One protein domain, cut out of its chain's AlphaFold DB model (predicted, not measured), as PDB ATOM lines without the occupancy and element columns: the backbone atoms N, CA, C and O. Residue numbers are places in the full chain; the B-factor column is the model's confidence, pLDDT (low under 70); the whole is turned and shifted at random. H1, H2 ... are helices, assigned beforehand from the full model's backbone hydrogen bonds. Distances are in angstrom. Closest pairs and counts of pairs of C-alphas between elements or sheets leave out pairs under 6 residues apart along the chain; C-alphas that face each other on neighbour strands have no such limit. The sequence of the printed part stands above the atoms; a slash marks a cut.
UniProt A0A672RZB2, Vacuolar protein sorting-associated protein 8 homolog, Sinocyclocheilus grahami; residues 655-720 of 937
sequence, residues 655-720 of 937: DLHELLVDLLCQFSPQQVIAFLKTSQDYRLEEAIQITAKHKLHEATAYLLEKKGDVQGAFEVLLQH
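This is residues 655 to 720 of the 937 residues of the protein "Vacuolar protein sorting-associated protein 8 homolog" of Sinocyclocheilus grahami (UniProt A0A672RZB2). Five short helices stand side by side with their lines roughly aligned: H1, H3, H4 and H2 make the four corners of a loosely closed group, and H5 packs on H4 alone, making one end of the longest axis. H1 lies toward the other end of that axis, and H2 faces H1 and H4 across gaps that few C-alphas bridge. The printed part has 66 residues with five named helices, in the order H1, H2, H3, H4, H5, and no named strand; the class is all helix. The whole is compact, with a radius of gyration of the C-alphas of 10.9 A, and the C-alphas span 30 by 22 by 18 A.

Start with H1, residues 655 to 667, and follow the tight link of 4 residues to H2, residues 672 to 678. These two form a helical hairpin and only just touch, with 3 pairs of C-alphas within 8 A, which H1 makes with residues 661 to 665 alone. Their closest C-alphas, those of Leu 664 and Val 672, are 5.9 A apart, and the helices run opposite ways at a steep tilt of 39 degrees. Next look at H3, residues 684 to 693, which is apart from H2 though it follows it in the chain. H3 touches H1: the closest C-alphas, those of Asp 662 and Ile 690, are 5.9 A apart, and the two run the same way at a shallow tilt of 24 degrees. H4, residues 697 to 707, touches H3 in a helical hairpin, opposite ways at a shallow tilt of 18 degrees; their closest C-alphas, those of Thr 691 and Thr 700, are 5.5 A apart. H4 and H2 are close but not clearly touching, with the C-alphas of Ile 673 and Ala 699 the closest at 5.7 A; they run the same way at a shallow tilt of 33 degrees, only just short of steep. Last comes H5, residues 710 to 720, in a helical hairpin with H4: they touch with 16 pairs of C-alphas within 8 A, opposite ways at a shallow tilt of 4 degrees. There the closest C-alphas are those of Ala 701 and Ala 713, 4.3 A apart. H5 is apart from H1, H2 and H3, and H1 is apart from H4. The helix packing is mostly aligned, with 3 of the 4 touching pairs at a shallow tilt. In H1, H2, H3 and H4 every backbone O i to N i+4 pair is within hydrogen-bond range; in H5 it is 6 of 7.

Find C-alpha 655 at (240.022, 196.830, 199.290); from there H1 runs 18.4 A to C-alpha 667. H2 begins at Val 672 and ends at Thr 678, 10.0 A on. Find C-alpha 684 at (246.902, 201.798, 191.292), where H3 begins its 14.2 A to Lys 693. H4 goes from His 697 to Lys 707, 14.9 A. H5 starts at Val 710 and ends 16.3 A away at C-alpha 720, at (267.895, 193.621, 188.522).

The two C-alphas farthest apart are those of Leu 656 and Leu 718, at 31.5 A. The printed part has no cut, and its four links are tight. The mean pLDDT of the printed part is 70.9; look for values under 70 at residues 655 to 657, 667, 670, 679 to 681, 708 and 710 to 720. The mean pLDDT of H5 is 57.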
ATOM      1  N   ASP A 655     239.210 197.134 198.100       62.84
ATOM      2  CA  ASP A 655     240.022 196.830 199.290       62.84
ATOM      3  C   ASP A 655     240.370 195.331 199.417       62.84
ATOM      4  O   ASP A 655     241.438 194.950 199.898       62.84
ATOM      5  N   LEU A 656     239.474 194.448 198.961       65.50
ATOM      6  CA  LEU A 656     239.712 193.002 198.961       65.50
ATOM      7  C   LEU A 656     240.569 192.576 197.768       65.50
ATOM      8  O   LEU A 656     241.321 191.610 197.881       65.50
ATOM      9  N   HIS A 657     240.510 193.306 196.649       69.88
ATOM     10  CA  HIS A 657     241.449 193.120 195.545       69.88
ATOM     11  C   HIS A 657     242.873 193.511 195.944       69.88
ATOM     12  O   HIS A 657     243.809 192.813 195.571       69.88
ATOM     13  N   GLU A 658     243.048 194.550 196.756       75.31
ATOM     14  CA  GLU A 658     244.351 194.932 197.313       75.31
ATOM     15  C   GLU A 658     244.889 193.877 198.288       75.31
ATOM     16  O   GLU A 658     246.048 193.478 198.169       75.31
ATOM     17  N   LEU A 659     244.043 193.339 199.175       72.56
ATOM     18  CA  LEU A 659     244.424 192.226 200.054       72.56
ATOM     19  C   LEU A 659     244.767 190.957 199.260       72.56
ATOM     20  O   LEU A 659     245.720 190.251 199.588       72.56
ATOM     21  N   LEU A 660     244.018 190.675 198.192       72.00
ATOM     22  CA  LEU A 660     244.297 189.557 197.301       72.00
ATOM     23  C   LEU A 660     245.610 189.766 196.540       72.00
ATOM     24  O   LEU A 660     246.368 188.816 196.395       72.00
ATOM     25  N   VAL A 661     245.923 190.988 196.099       75.38
ATOM     26  CA  VAL A 661     247.229 191.311 195.503       75.38
ATOM     27  C   VAL A 661     248.346 191.135 196.535       75.38
ATOM     28  O   VAL A 661     249.368 190.552 196.190       75.38
ATOM     29  N   ASP A 662     248.157 191.545 197.794       77.38
ATOM     30  CA  ASP A 662     249.131 191.344 198.884       77.38
ATOM     31  C   ASP A 662     249.393 189.852 199.145       77.38
ATOM     32  O   ASP A 662     250.543 189.409 199.176       77.38
ATOM     33  N   LEU A 663     248.331 189.045 199.217       76.12
ATOM     34  CA  LEU A 663     248.416 187.591 199.380       76.12
ATOM     35  C   LEU A 663     249.014 186.900 198.145       76.12
ATOM     36  O   LEU A 663     249.873 186.031 198.283       76.12
ATOM     37  N   LEU A 664     248.638 187.301 196.928       75.25
ATOM     38  CA  LEU A 664     249.224 186.765 195.695       75.25
ATOM     39  C   LEU A 664     250.714 187.115 195.593       75.25
ATOM     40  O   LEU A 664     251.505 186.278 195.162       75.25
ATOM     41  N   CYS A 665     251.121 188.305 196.044       75.19
ATOM     42  CA  CYS A 665     252.530 188.684 196.130       75.19
ATOM     43  C   CYS A 665     253.308 187.817 197.135       75.19
ATOM     44  O   CYS A 665     254.481 187.529 196.895       75.19
ATOM     45  N   GLN A 666     252.674 187.382 198.230       73.88
ATOM     46  CA  GLN A 666     253.295 186.551 199.272       73.88
ATOM     47  C   GLN A 666     253.369 185.065 198.907       73.88
ATOM     48  O   GLN A 666     254.391 184.425 199.153       73.88
ATOM     49  N   PHE A 667     252.306 184.510 198.322       68.38
ATOM     50  CA  PHE A 667     252.157 183.063 198.146       68.38
ATOM     51  C   PHE A 667     252.316 182.594 196.694       68.38
ATOM     52  O   PHE A 667     252.606 181.421 196.461       68.38
ATOM     53  N   SER A 668     252.121 183.458 195.690       71.31
ATOM     54  CA  SER A 668     252.117 183.062 194.267       71.31
ATOM     55  C   SER A 668     252.551 184.196 193.316       71.31
ATOM     56  O   SER A 668     251.795 184.596 192.422       71.31
ATOM     57  N   PRO A 669     253.794 184.703 193.436       70.31
ATOM     58  CA  PRO A 669     254.251 185.918 192.751       70.31
ATOM     59  C   PRO A 669     254.212 185.858 191.214       70.31
ATOM     60  O   PRO A 669     254.125 186.893 190.557       70.31
ATOM     61  N   GLN A 670     254.230 184.660 190.620       66.00
ATOM     62  CA  GLN A 670     254.184 184.466 189.163       66.00
ATOM     63  C   GLN A 670     252.803 184.763 188.554       66.00
ATOM     64  O   GLN A 670     252.708 185.124 187.383       66.00
ATOM     65  N   GLN A 671     251.729 184.638 189.338       70.62
ATOM     66  CA  GLN A 671     250.354 184.845 188.864       70.62
ATOM     67  C   GLN A 671     249.872 186.289 189.050       70.62
ATOM     68  O   GLN A 671     248.890 186.695 188.429       70.62
ATOM     69  N   VAL A 672     250.597 187.092 189.837       77.62
ATOM     70  CA  VAL A 672     250.276 188.500 190.124       77.62
ATOM     71  C   VAL A 672     250.139 189.313 188.834       77.62
ATOM     72  O   VAL A 672     249.181 190.061 188.677       77.62
ATOM     73  N   ILE A 673     251.034 189.127 187.858       71.75
ATOM     74  CA  ILE A 673     250.984 189.859 186.579       71.75
ATOM     75  C   ILE A 673     249.771 189.446 185.734       71.75
ATOM     76  O   ILE A 673     249.160 190.293 185.084       71.75
ATOM     77  N   ALA A 674     249.410 188.160 185.728       73.81
ATOM     78  CA  ALA A 674     248.231 187.679 185.007       73.81
ATOM     79  C   ALA A 674     246.942 188.222 185.640       73.81
ATOM     80  O   ALA A 674     246.045 188.679 184.929       73.81
ATOM     81  N   PHE A 675     246.892 188.263 186.973       75.50
ATOM     82  CA  PHE A 675     245.789 188.848 187.724       75.50
ATOM     83  C   PHE A 675     245.651 190.355 187.455       75.50
ATOM     84  O   PHE A 675     244.583 190.789 187.037       75.50
ATOM     85  N   LEU A 676     246.738 191.130 187.559       72.44
ATOM     86  CA  LEU A 676     246.765 192.580 187.289       72.44
ATOM     87  C   LEU A 676     246.477 192.953 185.820       72.44
ATOM     88  O   LEU A 676     246.183 194.105 185.511       72.44
ATOM     89  N   LYS A 677     246.594 192.006 184.881       71.56
ATOM     90  CA  LYS A 677     246.175 192.189 183.480       71.56
ATOM     91  C   LYS A 677     244.688 191.898 183.264       71.56
ATOM     92  O   LYS A 677     244.121 192.405 182.299       71.56
ATOM     93  N   THR A 678     244.087 191.077 184.125       71.94
ATOM     94  CA  THR A 678     242.717 190.565 183.970       71.94
ATOM     95  C   THR A 678     241.706 191.377 184.779       71.94
ATOM     96  O   THR A 678     240.602 191.625 184.300       71.94
ATOM     97  N   SER A 679     242.071 191.824 185.982       67.69
ATOM     98  CA  SER A 679     241.231 192.683 186.820       67.69
ATOM     99  C   SER A 679     241.464 194.170 186.509       67.69
ATOM    100  O   SER A 679     242.573 194.573 186.169       67.69
ATOM    101  N   GLN A 680     240.411 194.993 186.595       61.16
ATOM    102  CA  GLN A 680     240.488 196.459 186.423       61.16
ATOM    103  C   GLN A 680     240.078 197.239 187.687       61.16
ATOM    104  O   GLN A 680     240.211 198.459 187.723       61.16
ATOM    105  N   ASP A 681     239.635 196.540 188.736       64.94
ATOM    106  CA  ASP A 681     238.997 197.123 189.923       64.94
ATOM    107  C   ASP A 681     239.945 197.155 191.145       64.94
ATOM    108  O   ASP A 681     239.648 196.594 192.198       64.94
ATOM    109  N   TYR A 682     241.113 197.801 191.012       75.25
ATOM    110  CA  TYR A 682     242.071 198.038 192.110       75.25
ATOM    111  C   TYR A 682     242.629 199.470 192.086       75.25
ATOM    112  O   TYR A 682     242.756 200.082 191.020       75.25
ATOM    113  N   ARG A 683     243.011 200.027 193.247       79.94
ATOM    114  CA  ARG A 683     243.664 201.347 193.302       79.94
ATOM    115  C   ARG A 683     245.142 201.216 192.940       79.94
ATOM    116  O   ARG A 683     245.923 200.576 193.640       79.94
ATOM    117  N   LEU A 684     245.540 201.859 191.842       76.19
ATOM    118  CA  LEU A 684     246.902 201.798 191.292       76.19
ATOM    119  C   LEU A 684     247.996 202.170 192.307       76.19
ATOM    120  O   LEU A 684     249.053 201.549 192.307       76.19
ATOM    121  N   GLU A 685     247.771 203.156 193.177       78.06
ATOM    122  CA  GLU A 685     248.802 203.613 194.122       78.06
ATOM    123  C   GLU A 685     249.062 202.622 195.257       78.06
ATOM    124  O   GLU A 685     250.217 202.412 195.631       78.06
ATOM    125  N   GLU A 686     248.014 201.968 195.754       79.56
ATOM    126  CA  GLU A 686     248.124 200.958 196.808       79.56
ATOM    127  C   GLU A 686     248.687 199.647 196.244       79.56
ATOM    128  O   GLU A 686     249.598 199.066 196.833       79.56
ATOM    129  N   ALA A 687     248.269 199.250 195.036       77.88
ATOM    130  CA  ALA A 687     248.833 198.092 194.345       77.88
ATOM    131  C   ALA A 687     250.346 198.245 194.083       77.88
ATOM    132  O   ALA A 687     251.096 197.296 194.301       77.88
ATOM    133  N   ILE A 688     250.822 199.442 193.701       78.88
ATOM    134  CA  ILE A 688     252.261 199.724 193.524       78.88
ATOM    135  C   ILE A 688     253.015 199.623 194.854       78.88
ATOM    136  O   ILE A 688     254.111 199.065 194.893       78.88
ATOM    137  N   GLN A 689     252.451 200.136 195.953       81.38
ATOM    138  CA  GLN A 689     253.076 200.028 197.277       81.38
ATOM    139  C   GLN A 689     253.180 198.572 197.738       81.38
ATOM    140  O   GLN A 689     254.213 198.173 198.279       81.38
ATOM    141  N   ILE A 690     252.151 197.767 197.479       80.94
ATOM    142  CA  ILE A 690     252.117 196.344 197.823       80.94
ATOM    143  C   ILE A 690     253.147 195.554 197.003       80.94
ATOM    144  O   ILE A 690     253.944 194.806 197.580       80.94
ATOM    145  N   THR A 691     253.209 195.745 195.679       79.06
ATOM    146  CA  THR A 691     254.173 195.026 194.824       79.06
ATOM    147  C   THR A 691     255.616 195.477 195.070       79.06
ATOM    148  O   THR A 691     256.530 194.647 195.036       79.06
ATOM    149  N   ALA A 692     255.832 196.759 195.395       77.44
ATOM    150  CA  ALA A 692     257.140 197.291 195.777       77.44
ATOM    151  C   ALA A 692     257.602 196.755 197.143       77.44
ATOM    152  O   ALA A 692     258.764 196.372 197.292       77.44
ATOM    153  N   LYS A 693     256.689 196.647 198.122       81.50
ATOM    154  CA  LYS A 693     256.950 196.042 199.441       81.50
ATOM    155  C   LYS A 693     257.421 194.590 199.322       81.50
ATOM    156  O   LYS A 693     258.337 194.190 200.037       81.50
ATOM    157  N   HIS A 694     256.850 193.824 198.390       75.31
ATOM    158  CA  HIS A 694     257.198 192.417 198.152       75.31
ATOM    159  C   HIS A 694     258.342 192.213 197.144       75.31
ATOM    160  O   HIS A 694     258.664 191.075 196.813       75.31
ATOM    161  N   LYS A 695     258.993 193.294 196.684       73.56
ATOM    162  CA  LYS A 695     260.122 193.266 195.731       73.56
ATOM    163  C   LYS A 695     259.801 192.564 194.402       73.56
ATOM    164  O   LYS A 695     260.668 191.945 193.788       73.56
ATOM    165  N   LEU A 696     258.561 192.676 193.923       77.44
ATOM    166  CA  LEU A 696     258.164 192.160 192.611       77.44
ATOM    167  C   LEU A 696     258.399 193.221 191.542       77.44
ATOM    168  O   LEU A 696     257.514 194.011 191.209       77.44
ATOM    169  N   HIS A 697     259.624 193.249 191.029       73.12
ATOM    170  CA  HIS A 697     260.119 194.303 190.145       73.12
ATOM    171  C   HIS A 697     259.370 194.370 188.804       73.12
ATOM    172  O   HIS A 697     259.022 195.462 188.370       73.12
ATOM    173  N   GLU A 698     259.020 193.231 188.196       70.75
ATOM    174  CA  GLU A 698     258.269 193.189 186.928       70.75
ATOM    175  C   GLU A 698     256.805 193.641 187.079       70.75
ATOM    176  O   GLU A 698     256.303 194.412 186.263       70.75
ATOM    177  N   ALA A 699     256.124 193.219 188.151       74.19
ATOM    178  CA  ALA A 699     254.756 193.656 188.446       74.19
ATOM    179  C   ALA A 699     254.707 195.146 188.830       74.19
ATOM    180  O   ALA A 699     253.808 195.870 188.407       74.19
ATOM    181  N   THR A 700     255.713 195.621 189.572       76.56
ATOM    182  CA  THR A 700     255.855 197.038 189.938       76.56
ATOM    183  C   THR A 700     256.167 197.893 188.709       76.56
ATOM    184  O   THR A 700     255.573 198.954 188.553       76.56
ATOM    185  N   ALA A 701     257.017 197.417 187.794       71.88
ATOM    186  CA  ALA A 701     257.285 198.089 186.525       71.88
ATOM    187  C   ALA A 701     256.028 198.169 185.639       71.88
ATOM    188  O   ALA A 701     255.742 199.236 185.105       71.88
ATOM    189  N   TYR A 702     255.227 197.098 185.555       79.19
ATOM    190  CA  TYR A 702     253.950 197.095 184.823       79.19
ATOM    191  C   TYR A 702     252.934 198.099 185.397       79.19
ATOM    192  O   TYR A 702     252.256 198.808 184.653       79.19
ATOM    193  N   LEU A 703     252.834 198.203 186.726       78.50
ATOM    194  CA  LEU A 703     251.942 199.170 187.372       78.50
ATOM    195  C   LEU A 703     252.457 200.620 187.276       78.50
ATOM    196  O   LEU A 703     251.651 201.533 187.096       78.50
ATOM    197  N   LEU A 704     253.776 200.845 187.338       74.75
ATOM    198  CA  LEU A 704     254.408 202.157 187.122       74.75
ATOM    199  C   LEU A 704     254.257 202.635 185.670       74.75
ATOM    200  O   LEU A 704     253.949 203.804 185.439       74.75
ATOM    201  N   GLU A 705     254.354 201.721 184.701       72.88
ATOM    202  CA  GLU A 705     254.038 201.983 183.293       72.88
ATOM    203  C   GLU A 705     252.566 202.396 183.128       72.88
ATOM    204  O   GLU A 705     252.274 203.409 182.492       72.88
ATOM    205  N   LYS A 706     251.629 201.683 183.773       75.94
ATOM    206  CA  LYS A 706     250.198 202.045 183.784       75.94
ATOM    207  C   LYS A 706     249.912 203.380 184.479       75.94
ATOM    208  O   LYS A 706     248.959 204.055 184.094       75.94
ATOM    209  N   LYS A 707     250.728 203.773 185.463       76.81
ATOM    210  CA  LYS A 707     250.676 205.088 186.126       76.81
ATOM    211  C   LYS A 707     251.239 206.221 185.246       76.81
ATOM    212  O   LYS A 707     250.956 207.386 185.515       76.81
ATOM    213  N   GLY A 708     251.984 205.897 184.186       64.19
ATOM    214  CA  GLY A 708     252.630 206.860 183.289       64.19
ATOM    215  C   GLY A 708     254.053 207.261 183.702       64.19
ATOM    216  O   GLY A 708     254.619 208.169 183.096       64.19
ATOM    217  N   ASP A 709     254.647 206.590 184.697       72.56
ATOM    218  CA  ASP A 709     256.024 206.812 185.156       72.56
ATOM    219  C   ASP A 709     256.983 205.787 184.529       72.56
ATOM    220  O   ASP A 709     257.366 204.772 185.114       72.56
ATOM    221  N   VAL A 710     257.348 206.058 183.276       58.38
ATOM    222  CA  VAL A 710     258.210 205.188 182.458       58.38
ATOM    223  C   VAL A 710     259.658 205.184 182.967       58.38
ATOM    224  O   VAL A 710     260.382 204.204 182.794       58.38
ATOM    225  N   GLN A 711     260.088 206.265 183.621       51.88
ATOM    226  CA  GLN A 711     261.469 206.447 184.066       51.88
ATOM    227  C   GLN A 711     261.736 205.671 185.365       51.88
ATOM    228  O   GLN A 711     262.747 204.972 185.453       51.88
ATOM    229  N   GLY A 712     260.780 205.672 186.301       63.34
ATOM    230  CA  GLY A 712     260.809 204.815 187.488       63.34
ATOM    231  C   GLY A 712     260.664 203.322 187.165       63.34
ATOM    232  O   GLY A 712     261.364 202.495 187.749       63.34
ATOM    233  N   ALA A 713     259.827 202.956 186.184       62.44
ATOM    234  CA  ALA A 713     259.713 201.566 185.720       62.44
ATOM    235  C   ALA A 713     261.041 201.032 185.146       62.44
ATOM    236  O   ALA A 713     261.413 199.882 185.385       62.44
ATOM    237  N   PHE A 714     261.787 201.881 184.433       47.09
ATOM    238  CA  PHE A 714     263.080 201.541 183.840       47.09
ATOM    239  C   PHE A 714     264.199 201.397 184.889       47.09
ATOM    240  O   PHE A 714     265.003 200.471 184.794       47.09
ATOM    241  N   GLU A 715     264.223 202.238 185.930       56.00
ATOM    242  CA  GLU A 715     265.176 202.122 187.051       56.00
ATOM    243  C   GLU A 715     264.961 200.858 187.897       56.00
ATOM    244  O   GLU A 715     265.931 200.190 188.268       56.00
ATOM    245  N   VAL A 716     263.702 200.488 188.157       64.88
ATOM    246  CA  VAL A 716     263.348 199.268 188.909       64.88
ATOM    247  C   VAL A 716     263.773 198.000 188.159       64.88
ATOM    248  O   VAL A 716     264.192 197.028 188.788       64.88
ATOM    249  N   LEU A 717     263.723 198.012 186.823       59.22
ATOM    250  CA  LEU A 717     264.202 196.906 185.986       59.22
ATOM    251  C   LEU A 717     265.739 196.879 185.875       59.22
ATOM    252  O   LEU A 717     266.336 195.803 185.914       59.22
ATOM    253  N   LEU A 718     266.396 198.044 185.818       47.50
ATOM    254  CA  LEU A 718     267.859 198.166 185.726       47.50
ATOM    255  C   LEU A 718     268.604 197.713 186.987       47.50
ATOM    256  O   LEU A 718     269.707 197.175 186.873       47.50
ATOM    257  N   GLN A 719     268.007 197.858 188.175       56.72
ATOM    258  CA  GLN A 719     268.573 197.321 189.422       56.72
ATOM    259  C   GLN A 719     268.641 195.784 189.452       56.72
ATOM    260  O   GLN A 719     269.401 195.231 190.244       56.72
ATOM    261  N   HIS A 720     267.897 195.084 188.586       54.44
ATOM    262  CA  HIS A 720     267.895 193.621 188.522       54.44
ATOM    263  C   HIS A 720     268.789 193.042 187.409       54.44
ATOM    264  O   HIS A 720     269.138 191.864 187.466       54.44
TER     265      HIS A 720